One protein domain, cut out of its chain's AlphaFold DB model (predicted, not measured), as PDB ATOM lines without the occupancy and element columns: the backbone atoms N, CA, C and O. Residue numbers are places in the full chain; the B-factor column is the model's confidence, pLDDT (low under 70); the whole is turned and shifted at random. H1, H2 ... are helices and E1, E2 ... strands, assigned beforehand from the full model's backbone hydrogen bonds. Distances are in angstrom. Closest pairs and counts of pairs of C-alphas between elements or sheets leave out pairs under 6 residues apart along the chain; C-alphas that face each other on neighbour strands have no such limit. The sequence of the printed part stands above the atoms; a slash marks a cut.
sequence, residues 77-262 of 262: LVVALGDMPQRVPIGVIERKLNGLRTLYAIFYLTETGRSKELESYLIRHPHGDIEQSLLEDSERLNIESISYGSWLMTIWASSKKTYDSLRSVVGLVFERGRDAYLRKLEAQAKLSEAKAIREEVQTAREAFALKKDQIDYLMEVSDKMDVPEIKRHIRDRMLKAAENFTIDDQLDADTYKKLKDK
ATOM      1  N   LEU A  77      61.746 131.395  83.294       77.69
ATOM      2  CA  LEU A  77      62.955 130.587  83.297       77.69
ATOM      3  C   LEU A  77      63.934 131.141  84.333       77.69
ATOM      4  O   LEU A  77      64.305 132.316  84.286       77.69
ATOM      5  N   VAL A  78      64.372 130.288  85.262       76.81
ATOM      6  CA  VAL A  78      65.364 130.640  86.287       76.81
ATOM      7  C   VAL A  78      66.728 130.085  85.896       76.81
ATOM      8  O   VAL A  78      66.965 128.882  85.970       76.81
ATOM      9  N   VAL A  79      67.641 130.962  85.495       76.75
ATOM     10  CA  VAL A  79      68.953 130.605  84.943       76.75
ATOM     11  C   VAL A  79      70.055 130.955  85.934       76.75
ATOM     12  O   VAL A  79      70.141 132.091  86.390       76.75
ATOM     13  N   ALA A  80      70.925 130.001  86.260       76.81
ATOM     14  CA  ALA A  80      72.123 130.290  87.046       76.81
ATOM     15  C   ALA A  80      73.189 130.964  86.169       76.81
ATOM     16  O   ALA A  80      73.471 130.495  85.071       76.81
ATOM     17  N   LEU A  81      73.806 132.036  86.668       76.38
ATOM     18  CA  LEU A  81      74.897 132.754  85.996       76.38
ATOM     19  C   LEU A  81      76.295 132.193  86.330       76.38
ATOM     20  O   LEU A  81      77.302 132.833  86.014       76.38
ATOM     21  N   GLY A  82      76.351 131.023  86.968       73.25
ATOM     22  CA  GLY A  82      77.583 130.354  87.387       73.25
ATOM     23  C   GLY A  82      77.965 130.583  88.850       73.25
ATOM     24  O   GLY A  82      77.281 131.302  89.588       73.25
ATOM     25  N   ASP A  83      79.064 129.957  89.273       72.12
ATOM     26  CA  ASP A  83      79.621 130.106  90.628       72.12
ATOM     27  C   ASP A  83      80.452 131.391  90.740       72.12
ATOM     28  O   ASP A  83      81.681 131.394  90.697       72.12
ATOM     29  N   MET A  84      79.748 132.520  90.800       75.50
ATOM     30  CA  MET A  84      80.371 133.837  90.856       75.50
ATOM     31  C   MET A  84      80.685 134.273  92.296       75.50
ATOM     32  O   MET A  84      79.924 133.978  93.226       75.50
ATOM     33  N   PRO A  85      81.757 135.066  92.503       75.94
ATOM     34  CA  PRO A  85      82.108 135.586  93.820       75.94
ATOM     35  C   PRO A  85      80.981 136.446  94.403       75.94
ATOM     36  O   PRO A  85      80.104 136.936  93.692       75.94
ATOM     37  N   GLN A  86      81.027 136.697  95.716       74.38
ATOM     38  CA  GLN A  86      80.020 137.544  96.361       74.38
ATOM     39  C   GLN A  86      79.925 138.914  95.693       74.38
ATOM     40  O   GLN A  86      78.829 139.414  95.515       74.38
ATOM     41  N   ARG A  87      81.032 139.542  95.293       78.38
ATOM     42  CA  ARG A  87      81.011 140.831  94.590       78.38
ATOM     43  C   ARG A  87      81.508 140.645  93.167       78.38
ATOM     44  O   ARG A  87      82.658 140.267  92.973       78.38
ATOM     45  N   VAL A  88      80.650 140.961  92.206       81.12
ATOM     46  CA  VAL A  88      80.958 140.913  90.776       81.12
ATOM     47  C   VAL A  88      80.854 142.333  90.218       81.12
ATOM     48  O   VAL A  88      79.848 143.002  90.471       81.12
ATOM     49  N   PRO A  89      81.868 142.830  89.490       86.75
ATOM     50  CA  PRO A  89      81.773 144.112  88.805       86.75
ATOM     51  C   PRO A  89      80.608 144.130  87.809       86.75
ATOM     52  O   PRO A  89      80.397 143.159  87.085       86.75
ATOM     53  N   ILE A  90      79.898 145.256  87.703       86.50
ATOM     54  CA  ILE A  90      78.738 145.371  86.802       86.50
ATOM     55  C   ILE A  90      79.084 145.036  85.343       86.50
ATOM     56  O   ILE A  90      78.317 144.351  84.680       86.50
ATOM     57  N   GLY A  91      80.284 145.400  84.878       89.19
ATOM     58  CA  GLY A  91      80.734 145.084  83.519       89.19
ATOM     59  C   GLY A  91      80.863 143.581  83.237       89.19
ATOM     60  O   GLY A  91      80.723 143.158  82.092       89.19
ATOM     61  N   VAL A  92      81.087 142.747  84.258       88.38
ATOM     62  CA  VAL A  92      81.067 141.280  84.104       88.38
ATOM     63  C   VAL A  92      79.631 140.800  83.894       88.38
ATOM     64  O   VAL A  92      79.377 140.002  82.994       88.38
ATOM     65  N   ILE A  93      78.681 141.343  84.660       86.94
ATOM     66  CA  ILE A  93      77.253 141.048  84.494       86.94
ATOM     67  C   ILE A  93      76.776 141.481  83.104       86.94
ATOM     68  O   ILE A  93      76.172 140.681  82.397       86.94
ATOM     69  N   GLU A  94      77.108 142.693  82.658       89.88
ATOM     70  CA  GLU A  94      76.757 143.180  81.318       89.88
ATOM     71  C   GLU A  94      77.317 142.285  80.207       89.88
ATOM     72  O   GLU A  94      76.606 141.964  79.253       89.88
ATOM     73  N   ARG A  95      78.567 141.822  80.336       90.81
ATOM     74  CA  ARG A  95      79.166 140.885  79.375       90.81
ATOM     75  C   ARG A  95      78.435 139.550  79.342       90.81
ATOM     76  O   ARG A  95      78.167 139.054  78.246       90.81
ATOM     77  N   LYS A  96      78.072 139.004  80.505       88.62
ATOM     78  CA  LYS A  96      77.265 137.780  80.590       88.62
ATOM     79  C   LYS A  96      75.917 137.963  79.904       88.62
ATOM     80  O   LYS A  96      75.546 137.156  79.054       88.62
ATOM     81  N   LEU A  97      75.220 139.052  80.214       89.81
ATOM     82  CA  LEU A  97      73.925 139.369  79.617       89.81
ATOM     83  C   LEU A  97      74.008 139.540  78.101       89.81
ATOM     84  O   LEU A  97      73.153 139.029  77.383       89.81
ATOM     85  N   ASN A  98      75.047 140.209  77.603       91.56
ATOM     86  CA  ASN A  98      75.276 140.364  76.169       91.56
ATOM     87  C   ASN A  98      75.543 139.010  75.484       91.56
ATOM     88  O   ASN A  98      74.992 138.742  74.413       91.56
ATOM     89  N   GLY A  99      76.336 138.140  76.120       90.06
ATOM     90  CA  GLY A  99      76.575 136.774  75.656       90.06
ATOM     91  C   GLY A  99      75.278 135.977  75.535       90.06
ATOM     92  O   GLY A  99      74.975 135.448  74.465       90.06
ATOM     93  N   LEU A 100      74.458 135.981  76.589       89.12
ATOM     94  CA  LEU A 100      73.153 135.324  76.583       89.12
ATOM     95  C   LEU A 100      72.227 135.875  75.493       89.12
ATOM     96  O   LEU A 100      71.669 135.097  74.725       89.12
ATOM     97  N   ARG A 101      72.075 137.202  75.407       92.19
ATOM     98  CA  ARG A 101      71.224 137.872  74.409       92.19
ATOM     99  C   ARG A 101      71.649 137.539  72.981       92.19
ATOM    100  O   ARG A 101      70.809 137.237  72.139       92.19
ATOM    101  N   THR A 102      72.958 137.518  72.723       93.00
ATOM    102  CA  THR A 102      73.515 137.151  71.414       93.00
ATOM    103  C   THR A 102      73.213 135.696  71.065       93.00
ATOM    104  O   THR A 102      72.746 135.429  69.958       93.00
ATOM    105  N   LEU A 103      73.460 134.760  71.990       90.00
ATOM    106  CA  LEU A 103      73.141 133.347  71.778       90.00
ATOM    107  C   LEU A 103      71.645 133.169  71.528       90.00
ATOM    108  O   LEU A 103      71.260 132.596  70.515       90.00
ATOM    109  N   TYR A 104      70.809 133.728  72.400       91.12
ATOM    110  CA  TYR A 104      69.359 133.675  72.267       91.12
ATOM    111  C   TYR A 104      68.883 134.164  70.903       91.12
ATOM    112  O   TYR A 104      68.151 133.441  70.238       91.12
ATOM    113  N   ALA A 105      69.328 135.337  70.448       93.75
ATOM    114  CA  ALA A 105      68.869 135.883  69.177       93.75
ATOM    115  C   ALA A 105      69.263 134.999  67.983       93.75
ATOM    116  O   ALA A 105      68.456 134.780  67.082       93.75
ATOM    117  N   ILE A 106      70.478 134.439  67.996       92.12
ATOM    118  CA  ILE A 106      70.936 133.502  66.962       92.12
ATOM    119  C   ILE A 106      70.067 132.237  66.958       92.12
ATOM    120  O   ILE A 106      69.595 131.824  65.896       92.12
ATOM    121  N   PHE A 107      69.829 131.642  68.129       89.19
ATOM    122  CA  PHE A 107      69.004 130.442  68.263       89.19
ATOM    123  C   PHE A 107      67.555 130.699  67.858       89.19
ATOM    124  O   PHE A 107      67.023 129.966  67.031       89.19
ATOM    125  N   TYR A 108      66.957 131.779  68.351       91.44
ATOM    126  CA  TYR A 108      65.585 132.161  68.044       91.44
ATOM    127  C   TYR A 108      65.371 132.344  66.539       91.44
ATOM    128  O   TYR A 108      64.484 131.719  65.956       91.44
ATOM    129  N   LEU A 109      66.222 133.125  65.864       93.31
ATOM    130  CA  LEU A 109      66.127 133.314  64.412       93.31
ATOM    131  C   LEU A 109      66.320 131.992  63.656       93.31
ATOM    132  O   LEU A 109      65.670 131.744  62.646       93.31
ATOM    133  N   THR A 110      67.175 131.106  64.159       89.00
ATOM    134  CA  THR A 110      67.479 129.826  63.510       89.00
ATOM    135  C   THR A 110      66.386 128.770  63.703       89.00
ATOM    136  O   THR A 110      66.129 127.962  62.805       89.00
ATOM    137  N   GLU A 111      65.735 128.743  64.863       85.00
ATOM    138  CA  GLU A 111      64.623 127.838  65.173       85.00
ATOM    139  C   GLU A 111      63.311 128.314  64.534       85.00
ATOM    140  O   GLU A 111      62.471 127.499  64.160       85.00
ATOM    141  N   THR A 112      63.160 129.622  64.311       89.81
ATOM    142  CA  THR A 112      61.989 130.209  63.635       89.81
ATOM    143  C   THR A 112      62.109 130.278  62.109       89.81
ATOM    144  O   THR A 112      61.210 130.798  61.451       89.81
ATOM    145  N   GLY A 113      63.184 129.734  61.525       90.12
ATOM    146  CA  GLY A 113      63.393 129.697  60.070       90.12
ATOM    147  C   GLY A 113      63.867 131.022  59.456       90.12
ATOM    148  O   GLY A 113      63.905 131.159  58.236       90.12
ATOM    149  N   ARG A 114      64.275 131.988  60.284       94.31
ATOM    150  CA  ARG A 114      64.792 133.312  59.900       94.31
ATOM    151  C   ARG A 114      66.324 133.337  59.743       94.31
ATOM    152  O   ARG A 114      66.939 134.400  59.748       94.31
ATOM    153  N   SER A 115      66.972 132.185  59.532       91.75
ATOM    154  CA  SER A 115      68.432 132.091  59.324       91.75
ATOM    155  C   SER A 115      68.937 132.945  58.154       91.75
ATOM    156  O   SER A 115      70.027 133.504  58.225       91.75
ATOM    157  N   LYS A 116      68.132 133.115  57.098       93.12
ATOM    158  CA  LYS A 116      68.481 133.949  55.932       93.12
ATOM    159  C   LYS A 116      68.549 135.439  56.241       93.12
ATOM    160  O   LYS A 116      69.380 136.161  55.690       93.12
ATOM    161  N   GLU A 117      67.674 135.894  57.124       95.06
ATOM    162  CA  GLU A 117      67.662 137.268  57.607       95.06
ATOM    163  C   GLU A 117      68.903 137.541  58.460       95.06
ATOM    164  O   GLU A 117      69.615 138.519  58.224       95.06
ATOM    165  N   LEU A 118      69.214 136.613  59.371       94.62
ATOM    166  CA  LEU A 118      70.425 136.633  60.185       94.62
ATOM    167  C   LEU A 118      71.695 136.665  59.324       94.62
ATOM    168  O   LEU A 118      72.559 137.515  59.532       94.62
ATOM    169  N   GLU A 119      71.786 135.793  58.321       94.25
ATOM    170  CA  GLU A 119      72.892 135.763  57.361       94.25
ATOM    171  C   GLU A 119      73.046 137.109  56.635       94.25
ATOM    172  O   GLU A 119      74.119 137.715  56.648       94.25
ATOM    173  N   SER A 120      71.952 137.636  56.080       94.94
ATOM    174  CA  SER A 120      71.936 138.915  55.352       94.94
ATOM    175  C   SER A 120      72.311 140.112  56.230       94.94
ATOM    176  O   SER A 120      72.878 141.102  55.753       94.94
ATOM    177  N   TYR A 121      71.962 140.063  57.514       95.94
ATOM    178  CA  TYR A 121      72.359 141.071  58.487       95.94
ATOM    179  C   TYR A 121      73.850 140.984  58.800       95.94
ATOM    180  O   TYR A 121      74.538 141.998  58.722       95.94
ATOM    181  N   LEU A 122      74.374 139.786  59.073       93.62
ATOM    182  CA  LEU A 122      75.783 139.585  59.422       93.62
ATOM    183  C   LEU A 122      76.744 139.924  58.278       93.62
ATOM    184  O   LEU A 122      77.844 140.397  58.551       93.62
ATOM    185  N   ILE A 123      76.326 139.766  57.017       93.50
ATOM    186  CA  ILE A 123      77.102 140.229  55.852       93.50
ATOM    187  C   ILE A 123      77.325 141.749  55.903       93.50
ATOM    188  O   ILE A 123      78.415 142.232  55.608       93.50
ATOM    189  N   ARG A 124      76.294 142.515  56.281       94.81
ATOM    190  CA  ARG A 124      76.331 143.989  56.305       94.81
ATOM    191  C   ARG A 124      76.865 144.545  57.622       94.81
ATOM    192  O   ARG A 124      77.504 145.593  57.641       94.81
ATOM    193  N   HIS A 125      76.612 143.837  58.715       94.88
ATOM    194  CA  HIS A 125      76.931 144.244  60.077       94.88
ATOM    195  C   HIS A 125      77.575 143.084  60.852       94.88
ATOM    196  O   HIS A 125      76.961 142.550  61.781       94.88
ATOM    197  N   PRO A 126      78.833 142.707  60.543       88.88
ATOM    198  CA  PRO A 126      79.485 141.556  61.174       88.88
ATOM    199  C   PRO A 126      79.470 141.618  62.710       88.88
ATOM    200  O   PRO A 126      79.281 140.610  63.389       88.88
ATOM    201  N   HIS A 127      79.595 142.815  63.279       90.00
ATOM    202  CA  HIS A 127      79.612 143.028  64.729       90.00
ATOM    203  C   HIS A 127      78.354 143.721  65.270       90.00
ATOM    204  O   HIS A 127      78.336 144.112  66.432       90.00
ATOM    205  N   GLY A 128      77.311 143.885  64.451       91.69
ATOM    206  CA  GLY A 128      76.086 144.572  64.863       91.69
ATOM    207  C   GLY A 128      75.285 143.771  65.890       91.69
ATOM    208  O   GLY A 128      75.354 142.542  65.903       91.69
ATOM    209  N   ASP A 129      74.524 144.450  66.748       93.56
ATOM    210  CA  ASP A 129      73.646 143.823  67.745       93.56
ATOM    211  C   ASP A 129      72.489 143.095  67.042       93.56
ATOM    212  O   ASP A 129      71.706 143.721  66.326       93.56
ATOM    213  N   ILE A 130      72.435 141.767  67.176       94.69
ATOM    214  CA  ILE A 130      71.453 140.917  66.483       94.69
ATOM    215  C   ILE A 130      70.079 141.065  67.135       94.69
ATOM    216  O   ILE A 130      69.082 141.191  66.430       94.69
ATOM    217  N   GLU A 131      70.030 141.072  68.469       94.12
ATOM    218  CA  GLU A 131      68.772 141.134  69.211       94.12
ATOM    219  C   GLU A 131      68.073 142.468  68.942       94.12
ATOM    220  O   GLU A 131      66.908 142.497  68.560       94.12
ATOM    221  N   GLN A 132      68.805 143.577  69.066       93.25
ATOM    222  CA  GLN A 132      68.227 144.907  68.868       93.25
ATOM    223  C   GLN A 132      67.813 145.176  67.419       93.25
ATOM    224  O   GLN A 132      66.877 145.937  67.186       93.25
ATOM    225  N   SER A 133      68.498 144.574  66.445       95.88
ATOM    226  CA  SER A 133      68.273 144.904  65.033       95.88
ATOM    227  C   SER A 133      67.275 143.989  64.334       95.88
ATOM    228  O   SER A 133      66.623 144.438  63.397       95.88
ATOM    229  N   LEU A 134      67.182 142.718  64.743       96.06
ATOM    230  CA  LEU A 134      66.365 141.713  64.051       96.06
ATOM    231  C   LEU A 134      65.167 141.226  64.865       96.06
ATOM    232  O   LEU A 134      64.222 140.711  64.271       96.06
ATOM    233  N   LEU A 135      65.187 141.354  66.194       94.75
ATOM    234  CA  LEU A 135      64.067 140.914  67.023       94.75
ATOM    235  C   LEU A 135      63.130 142.073  67.345       94.75
ATOM    236  O   LEU A 135      63.568 143.148  67.775       94.75
ATOM    237  N   GLU A 136      61.833 141.819  67.187       92.94
ATOM    238  CA  GLU A 136      60.782 142.713  67.671       92.94
ATOM    239  C   GLU A 136      60.763 142.747  69.205       92.94
ATOM    240  O   GLU A 136      61.217 141.809  69.853       92.94
ATOM    241  N   ASP A 137      60.177 143.779  69.816       87.81
ATOM    242  CA  ASP A 137      60.114 143.888  71.284       87.81
ATOM    243  C   ASP A 137      59.449 142.677  71.953       87.81
ATOM    244  O   ASP A 137      59.854 142.266  73.039       87.81
ATOM    245  N   SER A 138      58.475 142.067  71.274       87.31
ATOM    246  CA  SER A 138      57.818 140.846  71.740       87.31
ATOM    247  C   SER A 138      58.710 139.605  71.656       87.31
ATOM    248  O   SER A 138      58.420 138.617  72.315       87.31
ATOM    249  N   GLU A 139      59.792 139.631  70.884       91.00
ATOM    250  CA  GLU A 139      60.713 138.511  70.681       91.00
ATOM    251  C   GLU A 139      61.988 138.651  71.522       91.00
ATOM    252  O   GLU A 139      62.781 137.716  71.587       91.00
ATOM    253  N   ARG A 140      62.220 139.801  72.158       90.38
ATOM    254  CA  ARG A 140      63.430 140.077  72.948       90.38
ATOM    255  C   ARG A 140      63.395 139.396  74.311       90.38
ATOM    256  O   ARG A 140      62.333 139.120  74.866       90.38
ATOM    257  N   LEU A 141      64.576 139.167  74.890       88.44
ATOM    258  CA  LEU A 141      64.656 138.648  76.253       88.44
ATOM    259  C   LEU A 141      64.212 139.702  77.264       88.44
ATOM    260  O   LEU A 141      64.841 140.760  77.402       88.44
ATOM    261  N   ASN A 142      63.186 139.353  78.040       88.56
ATOM    262  CA  ASN A 142      62.770 140.117  79.203       88.56
ATOM    263  C   ASN A 142      63.406 139.538  80.473       88.56
ATOM    264  O   ASN A 142      62.949 138.535  81.020       88.56
ATOM    265  N   ILE A 143      64.484 140.175  80.923       88.06
ATOM    266  CA  ILE A 143      65.195 139.802  82.144       88.06
ATOM    267  C   ILE A 143      64.592 140.600  83.294       88.06
ATOM    268  O   ILE A 143      64.803 141.807  83.386       88.06
ATOM    269  N   GLU A 144      63.855 139.922  84.169       87.56
ATOM    270  CA  GLU A 144      63.175 140.558  85.298       87.56
ATOM    271  C   GLU A 144      64.143 140.886  86.431       87.56
ATOM    272  O   GLU A 144      64.081 141.963  87.019       87.56
ATOM    273  N   SER A 145      65.026 139.948  86.772       86.06
ATOM    274  CA  SER A 145      65.913 140.122  87.916       86.06
ATOM    275  C   SER A 145      67.188 139.302  87.799       86.06
ATOM    276  O   SER A 145      67.221 138.257  87.148       86.06
ATOM    277  N   ILE A 146      68.230 139.779  88.484       85.62
ATOM    278  CA  ILE A 146      69.443 139.028  88.801       85.62
ATOM    279  C   ILE A 146      69.623 139.093  90.316       85.62
ATOM    280  O   ILE A 146      69.918 140.144  90.883       85.62
ATOM    281  N   SER A 147      69.438 137.957  90.975       80.19
ATOM    282  CA  SER A 147      69.421 137.846  92.427       80.19
ATOM    283  C   SER A 147      70.831 137.678  92.983       80.19
ATOM    284  O   SER A 147      71.414 136.587  92.960       80.19
ATOM    285  N   TYR A 148      71.362 138.772  93.528       69.38
ATOM    286  CA  TYR A 148      72.674 138.844  94.171       69.38
ATOM    287  C   TYR A 148      72.894 137.731  95.216       69.38
ATOM    288  O   TYR A 148      71.984 137.344  95.948       69.38
ATOM    289  N   GLY A 149      74.111 137.184  95.270       68.06
ATOM    290  CA  GLY A 149      74.517 136.123  96.205       68.06
ATOM    291  C   GLY A 149      74.105 134.702  95.804       68.06
ATOM    292  O   GLY A 149      74.777 133.747  96.176       68.06
ATOM    293  N   SER A 150      73.034 134.553  95.024       66.69
ATOM    294  CA  SER A 150      72.674 133.282  94.371       66.69
ATOM    295  C   SER A 150      72.983 133.265  92.876       66.69
ATOM    296  O   SER A 150      72.996 132.197  92.272       66.69
ATOM    297  N   TRP A 151      73.182 134.456  92.304       77.88
ATOM    298  CA  TRP A 151      73.436 134.695  90.891       77.88
ATOM    299  C   TRP A 151      72.454 133.970  89.973       77.88
ATOM    300  O   TRP A 151      72.812 133.458  88.915       77.88
ATOM    301  N   LEU A 152      71.192 133.945  90.398       79.50
ATOM    302  CA  LEU A 152      70.087 133.456  89.596       79.50
ATOM    303  C   LEU A 152      69.453 134.615  88.849       79.50
ATOM    304  O   LEU A 152      69.226 135.684  89.412       79.50
ATOM    305  N   MET A 153      69.151 134.378  87.589       85.19
ATOM    306  CA  MET A 153      68.474 135.303  86.712       85.19
ATOM    307  C   MET A 153      67.078 134.782  86.413       85.19
ATOM    308  O   MET A 153      66.920 133.607  86.090       85.19
ATOM    309  N   THR A 154      66.079 135.651  86.503       85.19
ATOM    310  CA  THR A 154      64.701 135.315  86.139       85.19
ATOM    311  C   THR A 154      64.367 135.941  84.794       85.19
ATOM    312  O   THR A 154      64.535 137.150  84.622       85.19
ATOM    313  N   ILE A 155      63.911 135.129  83.842       86.44
ATOM    314  CA  ILE A 155      63.634 135.554  82.469       86.44
ATOM    315  C   ILE A 155      62.205 135.173  82.095       86.44
ATOM    316  O   ILE A 155      61.820 134.010  82.211       86.44
ATOM    317  N   TRP A 156      61.437 136.140  81.603       85.06
ATOM    318  CA  TRP A 156      60.101 135.897  81.067       85.06
ATOM    319  C   TRP A 156      60.165 135.637  79.572       85.06
ATOM    320  O   TRP A 156      60.747 136.413  78.812       85.06
ATOM    321  N   ALA A 157      59.522 134.550  79.158       82.94
ATOM    322  CA  ALA A 157      59.272 134.271  77.760       82.94
ATOM    323  C   ALA A 157      57.872 134.767  77.389       82.94
ATOM    324  O   ALA A 157      56.869 134.320  77.936       82.94
ATOM    325  N   SER A 158      57.813 135.687  76.435       81.31
ATOM    326  CA  SER A 158      56.577 136.230  75.855       81.31
ATOM    327  C   SER A 158      55.828 135.224  74.975       81.31
ATOM    328  O   SER A 158      54.633 135.374  74.727       81.31
ATOM    329  N   SER A 159      56.530 134.211  74.464       83.62
ATOM    330  CA  SER A 159      55.991 133.212  73.549       83.62
ATOM    331  C   SER A 159      56.629 131.843  73.771       83.62
ATOM    332  O   SER A 159      57.745 131.730  74.285       83.62
ATOM    333  N   LYS A 160      55.946 130.785  73.321       81.75
ATOM    334  CA  LYS A 160      56.473 129.415  73.401       81.75
ATOM    335  C   LYS A 160      57.780 129.261  72.617       81.75
ATOM    336  O   LYS A 160      58.685 128.577  73.065       81.75
ATOM    337  N   LYS A 161      57.909 129.969  71.491       83.06
ATOM    338  CA  LYS A 161      59.136 129.988  70.681       83.06
ATOM    339  C   LYS A 161      60.302 130.601  71.455       83.06
ATOM    340  O   LYS A 161      61.368 130.007  71.518       83.06
ATOM    341  N   THR A 162      60.077 131.749  72.096       83.19
ATOM    342  CA  THR A 162      61.067 132.397  72.972       83.19
ATOM    343  C   THR A 162      61.501 131.464  74.097       83.19
ATOM    344  O   THR A 162      62.693 131.349  74.376       83.19
ATOM    345  N   TYR A 163      60.545 130.766  74.709       82.19
ATOM    346  CA  TYR A 163      60.809 129.798  75.768       82.19
ATOM    347  C   TYR A 163      61.673 128.627  75.282       82.19
ATOM    348  O   TYR A 163      62.699 128.328  75.894       82.19
ATOM    349  N   ASP A 164      61.303 128.009  74.160       78.44
ATOM    350  CA  ASP A 164      62.017 126.867  73.582       78.44
ATOM    351  C   ASP A 164      63.452 127.251  73.174       78.44
ATOM    352  O   ASP A 164      64.407 126.559  73.546       78.44
ATOM    353  N   SER A 165      63.636 128.402  72.520       81.62
ATOM    354  CA  SER A 165      64.963 128.898  72.127       81.62
ATOM    355  C   SER A 165      65.835 129.257  73.326       81.62
ATOM    356  O   SER A 165      67.029 128.952  73.350       81.62
ATOM    357  N   LEU A 166      65.258 129.868  74.361       81.00
ATOM    358  CA  LEU A 166      65.996 130.181  75.580       81.00
ATOM    359  C   LEU A 166      66.393 128.910  76.336       81.00
ATOM    360  O   LEU A 166      67.530 128.798  76.790       81.00
ATOM    361  N   ARG A 167      65.506 127.913  76.410       76.31
ATOM    362  CA  ARG A 167      65.827 126.596  76.972       76.31
ATOM    363  C   ARG A 167      66.947 125.908  76.192       76.31
ATOM    364  O   ARG A 167      67.826 125.303  76.811       76.31
ATOM    365  N   SER A 168      66.939 126.014  74.862       75.25
ATOM    366  CA  SER A 168      68.041 125.557  74.013       75.25
ATOM    367  C   SER A 168      69.356 126.211  74.431       75.25
ATOM    368  O   SER A 168      70.310 125.487  74.682       75.25
ATOM    369  N   VAL A 169      69.402 127.535  74.600       77.88
ATOM    370  CA  VAL A 169      70.624 128.253  75.008       77.88
ATOM    371  C   VAL A 169      71.077 127.890  76.423       77.88
ATOM    372  O   VAL A 169      72.238 127.552  76.630       77.88
ATOM    373  N   VAL A 170      70.174 127.912  77.403       71.38
ATOM    374  CA  VAL A 170      70.499 127.646  78.816       71.38
ATOM    375  C   VAL A 170      71.033 126.229  79.012       71.38
ATOM    376  O   VAL A 170      71.974 126.024  79.774       71.38
ATOM    377  N   GLY A 171      70.482 125.256  78.283       64.31
ATOM    378  CA  GLY A 171      70.958 123.874  78.305       64.31
ATOM    379  C   GLY A 171      72.354 123.654  77.738       64.31
ATOM    380  O   GLY A 171      72.989 122.657  78.074       64.31
ATOM    381  N   LEU A 172      72.812 124.545  76.859       62.91
ATOM    382  CA  LEU A 172      74.088 124.402  76.157       62.91
ATOM    383  C   LEU A 172      75.255 125.025  76.892       62.91
ATOM    384  O   LEU A 172      76.379 124.608  76.657       62.91
ATOM    385  N   VAL A 173      75.018 126.052  77.706       59.50
ATOM    386  CA  VAL A 173      76.124 126.869  78.221       59.50
ATOM    387  C   VAL A 173      76.635 126.386  79.583       59.50
ATOM    388  O   VAL A 173      77.745 126.737  79.957       59.50
ATOM    389  N   PHE A 174      75.894 125.530  80.301       60.34
ATOM    390  CA  PHE A 174      76.302 125.067  81.632       60.34
ATOM    391  C   PHE A 174      75.924 123.602  81.904       60.34
ATOM    392  O   PHE A 174      74.740 123.256  81.905       60.34
ATOM    393  N   GLU A 175      76.886 122.749  82.273       60.56
ATOM    394  CA  GLU A 175      76.570 121.418  82.830       60.56
ATOM    395  C   GLU A 175      75.945 121.534  84.234       60.56
ATOM    396  O   GLU A 175      74.933 120.898  84.521       60.56
ATOM    397  N   ARG A 176      76.475 122.408  85.107       58.56
ATOM    398  CA  ARG A 176      75.915 122.636  86.460       58.56
ATOM    399  C   ARG A 176      74.740 123.612  86.479       58.56
ATOM    400  O   ARG A 176      73.843 123.483  87.311       58.56
ATOM    401  N   GLY A 177      74.722 124.579  85.568       59.97
ATOM    402  CA  GLY A 177      73.594 125.493  85.373       59.97
ATOM    403  C   GLY A 177      72.347 124.758  84.887       59.97
ATOM    404  O   GLY A 177      71.257 125.086  85.342       59.97
ATOM    405  N   ARG A 178      72.503 123.687  84.096       64.50
ATOM    406  CA  ARG A 178      71.434 122.725  83.798       64.50
ATOM    407  C   ARG A 178      70.872 122.079  85.065       64.50
ATOM    408  O   ARG A 178      69.658 122.037  85.222       64.50
ATOM    409  N   ASP A 179      71.713 121.592  85.975       67.25
ATOM    410  CA  ASP A 179      71.239 120.981  87.225       67.25
ATOM    411  C   ASP A 179      70.551 121.998  88.142       67.25
ATOM    412  O   ASP A 179      69.520 121.700  88.747       67.25
ATOM    413  N   ALA A 180      71.096 123.212  88.238       65.50
ATOM    414  CA  ALA A 180      70.476 124.304  88.981       65.50
ATOM    415  C   ALA A 180      69.119 124.697  88.373       65.50
ATOM    416  O   ALA A 180      68.143 124.846  89.105       65.50
ATOM    417  N   TYR A 181      69.050 124.787  87.045       69.44
ATOM    418  CA  TYR A 181      67.835 125.036  86.277       69.44
ATOM    419  C   TYR A 181      66.787 123.941  86.504       69.44
ATOM    420  O   TYR A 181      65.658 124.244  86.876       69.44
ATOM    421  N   LEU A 182      67.164 122.664  86.374       72.44
ATOM    422  CA  LEU A 182      66.268 121.528  86.598       72.44
ATOM    423  C   LEU A 182      65.741 121.497  88.035       72.44
ATOM    424  O   LEU A 182      64.535 121.383  88.236       72.44
ATOM    425  N   ARG A 183      66.609 121.687  89.037       72.00
ATOM    426  CA  ARG A 183      66.189 121.769  90.448       72.00
ATOM    427  C   ARG A 183      65.209 122.913  90.691       72.00
ATOM    428  O   ARG A 183      64.310 122.781  91.519       72.00
ATOM    429  N   LYS A 184      65.377 124.040  89.996       71.00
ATOM    430  CA  LYS A 184      64.486 125.198  90.127       71.00
ATOM    431  C   LYS A 184      63.158 125.006  89.412       71.00
ATOM    432  O   LYS A 184      62.130 125.281  90.026       71.00
ATOM    433  N   LEU A 185      63.163 124.446  88.206       70.00
ATOM    434  CA  LEU A 185      61.934 124.018  87.542       70.00
ATOM    435  C   LEU A 185      61.171 122.995  88.387       70.00
ATOM    436  O   LEU A 185      59.959 123.092  88.517       70.00
ATOM    437  N   GLU A 186      61.863 122.040  89.011       73.62
ATOM    438  CA  GLU A 186      61.246 121.067  89.917       73.62
ATOM    439  C   GLU A 186      60.620 121.736  91.140       73.62
ATOM    440  O   GLU A 186      59.509 121.383  91.535       73.62
ATOM    441  N   ALA A 187      61.302 122.724  91.725       71.19
ATOM    442  CA  ALA A 187      60.751 123.514  92.818       71.19
ATOM    443  C   ALA A 187      59.496 124.288  92.373       71.19
ATOM    444  O   ALA A 187      58.483 124.238  93.064       71.19
ATOM    445  N   GLN A 188      59.508 124.922  91.196       67.88
ATOM    446  CA  GLN A 188      58.333 125.599  90.625       67.88
ATOM    447  C   GLN A 188      57.193 124.627  90.272       67.88
ATOM    448  O   GLN A 188      56.022 124.935  90.498       67.88
ATOM    449  N   ALA A 189      57.508 123.427  89.778       70.94
ATOM    450  CA  ALA A 189      56.529 122.376  89.491       70.94
ATOM    451  C   ALA A 189      55.812 121.895  90.760       70.94
ATOM    452  O   ALA A 189      54.650 121.486  90.707       70.94
ATOM    453  N   LYS A 190      56.503 121.926  91.907       70.75
ATOM    454  CA  LYS A 190      55.890 121.657  93.213       70.75
ATOM    455  C   LYS A 190      54.927 122.770  93.626       70.75
ATOM    456  O   LYS A 190      53.874 122.451  94.153       70.75
ATOM    457  N   LEU A 191      55.253 124.038  93.355       67.19
ATOM    458  CA  LEU A 191      54.387 125.178  93.702       67.19
ATOM    459  C   LEU A 191      53.081 125.224  92.924       67.19
ATOM    460  O   LEU A 191      52.055 125.630  93.452       67.19
ATOM    461  N   SER A 192      53.160 124.894  91.642       63.97
ATOM    462  CA  SER A 192      52.062 125.069  90.693       63.97
ATOM    463  C   SER A 192      51.185 123.825  90.557       63.97
ATOM    464  O   SER A 192      50.174 123.882  89.862       63.97
ATOM    465  N   GLU A 193      51.609 122.686  91.130       61.16
ATOM    466  CA  GLU A 193      51.072 121.335  90.883       61.16
ATOM    467  C   GLU A 193      50.788 121.033  89.394       61.16
ATOM    468  O   GLU A 193      50.032 120.124  89.041       61.16
ATOM    469  N   ALA A 194      51.419 121.781  88.487       61.75
ATOM    470  CA  ALA A 194      51.047 121.790  87.091       61.75
ATOM    471  C   ALA A 194      51.624 120.553  86.410       61.75
ATOM    472  O   ALA A 194      52.841 120.370  86.308       61.75
ATOM    473  N   LYS A 195      50.731 119.705  85.889       60.25
ATOM    474  CA  LYS A 195      51.113 118.535  85.090       60.25
ATOM    475  C   LYS A 195      51.995 118.934  83.899       60.25
ATOM    476  O   LYS A 195      52.977 118.251  83.636       60.25
ATOM    477  N   ALA A 196      51.697 120.075  83.272       60.72
ATOM    478  CA  ALA A 196      52.491 120.648  82.186       60.72
ATOM    479  C   ALA A 196      53.945 120.918  82.609       60.72
ATOM    480  O   ALA A 196      54.863 120.442  81.954       60.72
ATOM    481  N   ILE A 197      54.173 121.564  83.760       63.88
ATOM    482  CA  ILE A 197      55.533 121.861  84.242       63.88
ATOM    483  C   ILE A 197      56.279 120.565  84.607       63.88
ATOM    484  O   ILE A 197      57.475 120.440  84.349       63.88
ATOM    485  N   ARG A 198      55.591 119.546  85.143       66.31
ATOM    486  CA  ARG A 198      56.212 118.229  85.401       66.31
ATOM    487  C   ARG A 198      56.612 117.502  84.113       66.31
ATOM    488  O   ARG A 198      57.711 116.952  84.047       66.31
ATOM    489  N   GLU A 199      55.749 117.503  83.099       67.38
ATOM    490  CA  GLU A 199      56.064 116.962  81.768       67.38
ATOM    491  C   GLU A 199      57.207 117.749  81.104       67.38
ATOM    492  O   GLU A 199      58.085 117.162  80.467       67.38
ATOM    493  N   GLU A 200      57.273 119.063  81.323       66.25
ATOM    494  CA  GLU A 200      58.371 119.912  80.861       66.25
ATOM    495  C   GLU A 200      59.698 119.598  81.550       66.25
ATOM    496  O   GLU A 200      60.711 119.508  80.861       66.25
ATOM    497  N   VAL A 201      59.719 119.378  82.870       69.00
ATOM    498  CA  VAL A 201      60.924 118.936  83.598       69.00
ATOM    499  C   VAL A 201      61.449 117.632  83.003       69.00
ATOM    500  O   VAL A 201      62.651 117.496  82.764       69.00
ATOM    501  N   GLN A 202      60.556 116.682  82.728       69.75
ATOM    502  CA  GLN A 202      60.928 115.407  82.126       69.75
ATOM    503  C   GLN A 202      61.475 115.596  80.704       69.75
ATOM    504  O   GLN A 202      62.561 115.112  80.389       69.75
ATOM    505  N   THR A 203      60.794 116.396  79.882       71.06
ATOM    506  CA  THR A 203      61.236 116.720  78.519       71.06
ATOM    507  C   THR A 203      62.570 117.473  78.529       71.06
ATOM    508  O   THR A 203      63.407 117.268  77.654       71.06
ATOM    509  N   ALA A 204      62.800 118.353  79.510       66.25
ATOM    510  CA  ALA A 204      64.062 119.059  79.723       66.25
ATOM    511  C   ALA A 204      65.185 118.080  80.026       66.25
ATOM    512  O   ALA A 204      66.199 118.093  79.329       66.25
ATOM    513  N   ARG A 205      64.974 117.177  80.984       68.38
ATOM    514  CA  ARG A 205      65.933 116.120  81.321       68.38
ATOM    515  C   ARG A 205      66.288 115.258  80.111       68.38
ATOM    516  O   ARG A 205      67.471 115.028  79.878       68.38
ATOM    517  N   GLU A 206      65.296 114.834  79.333       67.50
ATOM    518  CA  GLU A 206      65.496 114.009  78.135       67.50
ATOM    519  C   GLU A 206      66.231 114.767  77.026       67.50
ATOM    520  O   GLU A 206      67.229 114.275  76.504       67.50
ATOM    521  N   ALA A 207      65.814 115.999  76.720       64.25
ATOM    522  CA  ALA A 207      66.480 116.839  75.726       64.25
ATOM    523  C   ALA A 207      67.945 117.109  76.096       64.25
ATOM    524  O   ALA A 207      68.821 117.062  75.237       64.25
ATOM    525  N   PHE A 208      68.231 117.351  77.376       63.03
ATOM    526  CA  PHE A 208      69.602 117.551  77.831       63.03
ATOM    527  C   PHE A 208      70.418 116.251  77.886       63.03
ATOM    528  O   PHE A 208      71.641 116.300  77.809       63.03
ATOM    529  N   ALA A 209      69.786 115.086  78.044       59.50
ATOM    530  CA  ALA A 209      70.466 113.792  77.952       59.50
ATOM    531  C   ALA A 209      70.787 113.402  76.496       59.50
ATOM    532  O   ALA A 209      71.777 112.716  76.252       59.50
ATOM    533  N   LEU A 210      69.964 113.845  75.540       53.78
ATOM    534  CA  LEU A 210      70.107 113.562  74.107       53.78
ATOM    535  C   LEU A 210      71.130 114.460  73.401       53.78
ATOM    536  O   LEU A 210      71.758 114.012  72.441       53.78
ATOM    537  N   LYS A 211      71.329 115.698  73.868       55.66
ATOM    538  CA  LYS A 211      72.343 116.618  73.328       55.66
ATOM    539  C   LYS A 211      73.749 116.206  73.795       55.66
ATOM    540  O   LYS A 211      74.302 116.780  74.728       55.66
ATOM    541  N   LYS A 212      74.290 115.162  73.155       51.56
ATOM    542  CA  LYS A 212      75.716 114.802  73.168       51.56
ATOM    543  C   LYS A 212      76.517 115.990  72.619       51.56
ATOM    544  O   LYS A 212      76.227 116.448  71.527       51.56
ATOM    545  N   ASP A 213      77.462 116.464  73.425       59.56
ATOM    546  CA  ASP A 213      78.383 117.590  73.232       59.56
ATOM    547  C   ASP A 213      77.733 118.955  72.893       59.56
ATOM    548  O   ASP A 213      77.222 119.204  71.808       59.56
ATOM    549  N   GLN A 214      77.834 119.906  73.836       63.94
ATOM    550  CA  GLN A 214      77.375 121.305  73.708       63.94
ATOM    551  C   GLN A 214      77.865 121.994  72.418       63.94
ATOM    552  O   GLN A 214      77.204 122.893  71.899       63.94
ATOM    553  N   ILE A 215      79.017 121.557  71.895       61.59
ATOM    554  CA  ILE A 215      79.592 122.020  70.631       61.59
ATOM    555  C   ILE A 215      78.738 121.592  69.443       61.59
ATOM    556  O   ILE A 215      78.439 122.442  68.615       61.59
ATOM    557  N   ASP A 216      78.341 120.325  69.343       65.31
ATOM    558  CA  ASP A 216      77.700 119.795  68.134       65.31
ATOM    559  C   ASP A 216      76.390 120.532  67.848       65.31
ATOM    560  O   ASP A 216      76.117 120.926  66.719       65.31
ATOM    561  N   TYR A 217      75.641 120.874  68.894       68.81
ATOM    562  CA  TYR A 217      74.415 121.653  68.750       68.81
ATOM    563  C   TYR A 217      74.659 123.142  68.425       68.81
ATOM    564  O   TYR A 217      73.884 123.750  67.685       68.81
ATOM    565  N   LEU A 218      75.742 123.752  68.930       70.31
ATOM    566  CA  LEU A 218      76.171 125.085  68.472       70.31
ATOM    567  C   LEU A 218      76.597 125.037  66.995       70.31
ATOM    568  O   LEU A 218      76.342 125.976  66.240       70.31
ATOM    569  N   MET A 219      77.215 123.936  66.573       71.62
ATOM    570  CA  MET A 219      77.651 123.717  65.197       71.62
ATOM    571  C   MET A 219      76.470 123.527  64.242       71.62
ATOM    572  O   MET A 219      76.445 124.185  63.201       71.62
ATOM    573  N   GLU A 220      75.448 122.761  64.631       78.50
ATOM    574  CA  GLU A 220      74.218 122.557  63.848       78.50
ATOM    575  C   GLU A 220      73.527 123.879  63.479       78.50
ATOM    576  O   GLU A 220      72.987 124.033  62.381       78.50
ATOM    577  N   VAL A 221      73.559 124.869  64.377       80.38
ATOM    578  CA  VAL A 221      73.032 126.213  64.102       80.38
ATOM    579  C   VAL A 221      73.838 126.928  63.024       80.38
ATOM    580  O   VAL A 221      73.252 127.548  62.135       80.38
ATOM    581  N   SER A 222      75.170 126.833  63.075       82.12
ATOM    582  CA  SER A 222      76.026 127.439  62.051       82.12
ATOM    583  C   SER A 222      75.830 126.791  60.677       82.12
ATOM    584  O   SER A 222      75.882 127.487  59.662       82.12
ATOM    585  N   ASP A 223      75.511 125.495  60.635       85.44
ATOM    586  CA  ASP A 223      75.321 124.750  59.390       85.44
ATOM    587  C   ASP A 223      74.080 125.174  58.597       85.44
ATOM    588  O   ASP A 223      74.042 124.944  57.386       85.44
ATOM    589  N   LYS A 224      73.122 125.863  59.239       85.44
ATOM    590  CA  LYS A 224      71.934 126.441  58.583       85.44
ATOM    591  C   LYS A 224      72.213 127.704  57.762       85.44
ATOM    592  O   LYS A 224      71.305 128.193  57.091       85.44
ATOM    593  N   MET A 225      73.415 128.270  57.847       88.31
ATOM    594  CA  MET A 225      73.826 129.348  56.942       88.31
ATOM    595  C   MET A 225      74.222 128.744  55.587       88.31
ATOM    596  O   MET A 225      74.549 127.563  55.518       88.31
ATOM    597  N   ASP A 226      74.240 129.521  54.508       88.31
ATOM    598  CA  ASP A 226      74.693 129.020  53.198       88.31
ATOM    599  C   ASP A 226      76.094 129.533  52.856       88.31
ATOM    600  O   ASP A 226      76.887 128.819  52.242       88.31
ATOM    601  N   VAL A 227      76.431 130.749  53.289       89.62
ATOM    602  CA  VAL A 227      77.693 131.419  52.963       89.62
ATOM    603  C   VAL A 227      78.819 130.940  53.895       89.62
ATOM    604  O   VAL A 227      78.728 131.151  55.110       89.62
ATOM    605  N   PRO A 228      79.913 130.341  53.377       89.06
ATOM    606  CA  PRO A 228      80.991 129.788  54.204       89.06
ATOM    607  C   PRO A 228      81.667 130.798  55.139       89.06
ATOM    608  O   PRO A 228      81.999 130.448  56.275       89.06
ATOM    609  N   GLU A 229      81.864 132.050  54.710       89.38
ATOM    610  CA  GLU A 229      82.418 133.084  55.593       89.38
ATOM    611  C   GLU A 229      81.476 133.383  56.765       89.38
ATOM    612  O   GLU A 229      81.931 133.520  57.902       89.38
ATOM    613  N   ILE A 230      80.164 133.418  56.515       90.50
ATOM    614  CA  ILE A 230      79.156 133.681  57.548       90.50
ATOM    615  C   ILE A 230      79.003 132.489  58.490       90.50
ATOM    616  O   ILE A 230      78.881 132.705  59.694       90.50
ATOM    617  N   LYS A 231      79.110 131.249  57.992       90.38
ATOM    618  CA  LYS A 231      79.196 130.042  58.838       90.38
ATOM    619  C   LYS A 231      80.308 130.157  59.873       90.38
ATOM    620  O   LYS A 231      80.092 129.928  61.061       90.38
ATOM    621  N   ARG A 232      81.507 130.537  59.428       88.31
ATOM    622  CA  ARG A 232      82.656 130.705  60.326       88.31
ATOM    623  C   ARG A 232      82.428 131.852  61.302       88.31
ATOM    624  O   ARG A 232      82.596 131.680  62.503       88.31
ATOM    625  N   HIS A 233      81.974 132.991  60.791       89.50
ATOM    626  CA  HIS A 233      81.726 134.175  61.603       89.50
ATOM    627  C   HIS A 233      80.673 133.936  62.689       89.50
ATOM    628  O   HIS A 233      80.859 134.346  63.834       89.50
ATOM    629  N   ILE A 234      79.576 133.241  62.367       89.56
ATOM    630  CA  ILE A 234      78.541 132.937  63.354       89.56
ATOM    631  C   ILE A 234      79.026 131.925  64.387       89.56
ATOM    632  O   ILE A 234      78.738 132.095  65.569       89.56
ATOM    633  N   ARG A 235      79.820 130.928  63.973       88.31
ATOM    634  CA  ARG A 235      80.477 129.993  64.891       88.31
ATOM    635  C   ARG A 235      81.355 130.740  65.893       88.31
ATOM    636  O   ARG A 235      81.162 130.585  67.097       88.31
ATOM    637  N   ASP A 236      82.250 131.602  65.418       88.56
ATOM    638  CA  ASP A 236      83.143 132.390  66.276       88.56
ATOM    639  C   ASP A 236      82.351 133.304  67.219       88.56
ATOM    640  O   ASP A 236      82.672 133.448  68.403       88.56
ATOM    641  N   ARG A 237      81.264 133.894  66.711       89.44
ATOM    642  CA  ARG A 237      80.372 134.748  67.492       89.44
ATOM    643  C   ARG A 237      79.642 133.975  68.589       89.44
ATOM    644  O   ARG A 237      79.568 134.477  69.708       89.44
ATOM    645  N   MET A 238      79.143 132.776  68.298       88.06
ATOM    646  CA  MET A 238      78.514 131.901  69.291       88.06
ATOM    647  C   MET A 238      79.519 131.440  70.348       88.06
ATOM    648  O   MET A 238      79.218 131.525  71.535       88.06
ATOM    649  N   LEU A 239      80.733 131.045  69.951       85.06
ATOM    650  CA  LEU A 239      81.795 130.656  70.887       85.06
ATOM    651  C   LEU A 239      82.173 131.806  71.826       85.06
ATOM    652  O   LEU A 239      82.242 131.621  73.039       85.06
ATOM    653  N   LYS A 240      82.350 133.016  71.287       87.88
ATOM    654  CA  LYS A 240      82.644 134.208  72.092       87.88
ATOM    655  C   LYS A 240      81.482 134.594  73.007       87.88
ATOM    656  O   LYS A 240      81.708 135.049  74.125       87.88
ATOM    657  N   ALA A 241      80.244 134.455  72.538       89.38
ATOM    658  CA  ALA A 241      79.061 134.737  73.341       89.38
ATOM    659  C   ALA A 241      78.912 133.731  74.494       89.38
ATOM    660  O   ALA A 241      78.622 134.141  75.616       89.38
ATOM    661  N   ALA A 242      79.202 132.454  74.242       82.50
ATOM    662  CA  ALA A 242      79.262 131.416  75.261       82.50
ATOM    663  C   ALA A 242      80.369 131.690  76.293       82.50
ATOM    664  O   ALA A 242      80.083 131.723  77.485       82.50
ATOM    665  N   GLU A 243      81.588 132.021  75.848       82.62
ATOM    666  CA  GLU A 243      82.701 132.419  76.729       82.62
ATOM    667  C   GLU A 243      82.365 133.661  77.572       82.62
ATOM    668  O   GLU A 243      82.650 133.719  78.765       82.62
ATOM    669  N   ASN A 244      81.722 134.666  76.973       87.69
ATOM    670  CA  ASN A 244      81.263 135.838  77.714       87.69
ATOM    671  C   ASN A 244      80.189 135.485  78.746       87.69
ATOM    672  O   ASN A 244      80.130 136.138  79.783       87.69
ATOM    673  N   PHE A 245      79.339 134.493  78.476       83.62
ATOM    674  CA  PHE A 245      78.298 134.074  79.407       83.62
ATOM    675  C   PHE A 245      78.855 133.236  80.568       83.62
ATOM    676  O   PHE A 245      78.377 133.367  81.697       83.62
ATOM    677  N   THR A 246      79.926 132.473  80.344       78.44
ATOM    678  CA  THR A 246      80.601 131.662  81.374       78.44
ATOM    679  C   THR A 246      81.788 132.341  82.047       78.44
ATOM    680  O   THR A 246      82.407 131.752  82.927       78.44
ATOM    681  N   ILE A 247      82.091 133.597  81.712       79.81
ATOM    682  CA  ILE A 247      83.189 134.341  82.343       79.81
ATOM    683  C   ILE A 247      83.106 134.305  83.878       79.81
ATOM    684  O   ILE A 247      82.017 134.378  84.446       79.81
ATOM    685  N   ASP A 248      84.254 134.195  84.543       72.81
ATOM    686  CA  ASP A 248      84.380 134.100  86.004       72.81
ATOM    687  C   ASP A 248      83.627 132.920  86.652       72.81
ATOM    688  O   ASP A 248      83.530 132.857  87.877       72.81
ATOM    689  N   ASP A 249      83.149 131.954  85.859       72.38
ATOM    690  CA  ASP A 249      82.776 130.629  86.346       72.38
ATOM    691  C   ASP A 249      84.025 129.738  86.346       72.38
ATOM    692  O   ASP A 249      84.519 129.321  85.296       72.38
ATOM    693  N   GLN A 250      84.569 129.469  87.535       64.25
ATOM    694  CA  GLN A 250      85.810 128.701  87.682       64.25
ATOM    695  C   GLN A 250      85.702 127.270  87.145       64.25
ATOM    696  O   GLN A 250      86.713 126.693  86.757       64.25
ATOM    697  N   LEU A 251      84.503 126.691  87.129       62.22
ATOM    698  CA  LEU A 251      84.293 125.289  86.775       62.22
ATOM    699  C   LEU A 251      83.991 125.124  85.291       62.22
ATOM    700  O   LEU A 251      84.523 124.213  84.658       62.22
ATOM    701  N   ASP A 252      83.201 126.029  84.715       62.53
ATOM    702  CA  ASP A 252      82.920 125.985  83.279       62.53
ATOM    703  C   ASP A 252      84.085 126.523  82.441       62.53
ATOM    704  O   ASP A 252      84.273 126.073  81.310       62.53
ATOM    705  N   ALA A 253      84.951 127.382  82.993       58.06
ATOM    706  CA  ALA A 253      86.202 127.769  82.339       58.06
ATOM    707  C   ALA A 253      87.078 126.552  81.969       58.06
ATOM    708  O   ALA A 253      87.660 126.519  80.881       58.06
ATOM    709  N   ASP A 254      87.126 125.527  82.827       56.94
ATOM    710  CA  ASP A 254      87.864 124.284  82.567       56.94
ATOM    711  C   ASP A 254      87.192 123.419  81.492       56.94
ATOM    712  O   ASP A 254      87.879 122.788  80.679       56.94
ATOM    713  N   THR A 255      85.858 123.416  81.445       57.00
ATOM    714  CA  THR A 255      85.081 122.775  80.377       57.00
ATOM    715  C   THR A 255      85.380 123.450  79.041       57.00
ATOM    716  O   THR A 255      85.802 122.773  78.109       57.00
ATOM    717  N   TYR A 256      85.301 124.784  78.966       54.16
ATOM    718  CA  TYR A 256      85.558 125.561  77.746       54.16
ATOM    719  C   TYR A 256      87.009 125.522  77.272       54.16
ATOM    720  O   TYR A 256      87.256 125.535  76.064       54.16
ATOM    721  N   LYS A 257      87.986 125.434  78.179       56.91
ATOM    722  CA  LYS A 257      89.390 125.271  77.791       56.91
ATOM    723  C   LYS A 257      89.595 123.993  76.973       56.91
ATOM    724  O   LYS A 257      90.222 124.042  75.923       56.91
ATOM    725  N   LYS A 258      88.948 122.890  77.369       53.62
ATOM    726  CA  LYS A 258      88.937 121.636  76.594       53.62
ATOM    727  C   LYS A 258      88.205 121.761  75.250       53.62
ATOM    728  O   LYS A 258      88.480 120.973  74.351       53.62
ATOM    729  N   LEU A 259      87.281 122.720  75.112       50.88
ATOM    730  CA  LEU A 259      86.546 122.986  73.867       50.88
ATOM    731  C   LEU A 259      87.375 123.776  72.842       50.88
ATOM    732  O   LEU A 259      87.175 123.582  71.650       50.88
ATOM    733  N   LYS A 260      88.294 124.652  73.280       51.62
ATOM    734  CA  LYS A 260      89.202 125.402  72.384       51.62
ATOM    735  C   LYS A 260      90.343 124.545  71.819       51.62
ATOM    736  O   LYS A 260      90.919 124.918  70.802       51.62
ATOM    737  N   ASP A 261      90.643 123.421  72.467       49.53
ATOM    738  CA  ASP A 261      91.739 122.513  72.109       49.53
ATOM    739  C   ASP A 261      91.308 121.368  71.152       49.53
ATOM    740  O   ASP A 261      92.131 120.509  70.824       49.53
ATOM    741  N   LYS A 262      90.040 121.341  70.705       46.06
ATOM    742  CA  LYS A 262      89.492 120.425  69.681       46.06
ATOM    743  C   LYS A 262      89.263 121.150  68.353       46.06
ATOM    744  O   LYS A 262      89.546 120.528  67.306       46.06
TER     745      LYS A 262
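AT A GLANCE: This is residues 77 to 262 of the 262 residues of an uncharacterized protein of Elusimicrobia bacterium ADurb.Bin231 (UniProt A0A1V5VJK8). H4 runs through the middle of this mostly helical body, with the long helix H1 packed across it and H8 crossing H1. The small antiparallel sheet, in the order E1 E3 E2, packs through E1 on H4 and H5; the tip of the hairpin H5 and H6, residues 191 to 196, sticks out at one end of the long axis, and H2 lies towards the other end. The 186 printed residues hold nine named helices and three strands, in the order E1 H1 H2 H3 E2 E3 H4 H5 H6 H7 H8 H9. The whole is compact, with a radius of gyration of the C-alphas of 16.2 A and spans of 46 by 35 by 32 A.

HOW THE PARTS SIT: Start at E1, residues 77 to 80, an edge strand antiparallel to E3, residues 152 to 156; N 79 and O 153 are 2.8 A apart, within hydrogen-bond range. E3 forms a hairpin with E2, residues 142 to 147, where N 154 and O 145 are 2.9 A apart. H4, residues 160 to 173, and H5, residues 175 to 192, make three layers with the sheet, helices on its opposite faces; H4's height over the sheet is 9.9 A. With H6, residues 195 to 210, they form an up and down bundle, each running against the one before; H4 and H5 touch only at the corner, at Gly 171 and Arg 178, C-alphas 5.6 A apart. H1, residues 90 to 111, touches H4 at a steep tilt of 58 degrees, closest at the C-alphas of Tyr 108 and Ser 165, 5.3 A. The hub is H8, residues 228 to 246, touching H1 at Gly 99 and Ala 241, closest C-alphas 4.0 A apart. H8 forms helical hairpins with H7, residues 214 to 223, and H9, residues 252 to 260; H8 and H9 only just touch, with 3 pairs of C-alphas within 8 A. H2, residues 115 to 124, and H3, residues 130 to 134, touch H1, H2 only just, with 3 pairs. Every O i to N i+4 pair is within hydrogen-bond range in H1, H3, H4, H6, H8 and H9; H2 has 5 of 6, H5 13 of 14 and H7 5 of 6.

IN THESE COORDINATES: Find C-alpha 77 at (62.955, 130.587, 83.297), where E1 begins. H1 runs 31.2 A from C-alpha 90 at (78.738, 145.371, 86.802); H8 runs 27.2 A, H5 26.0 A, H6 22.5 A and H4 20.4 A. H9 ends at C-alpha 260, (89.202, 125.402, 72.384).

THE WHOLE: The C-alphas of Glu 193 and Glu 229 are farthest apart, 48.6 A. The printed part has no cut and no long link. Confidence is under 70 at 54 residues, among them 204 to 217 and 250 to 262.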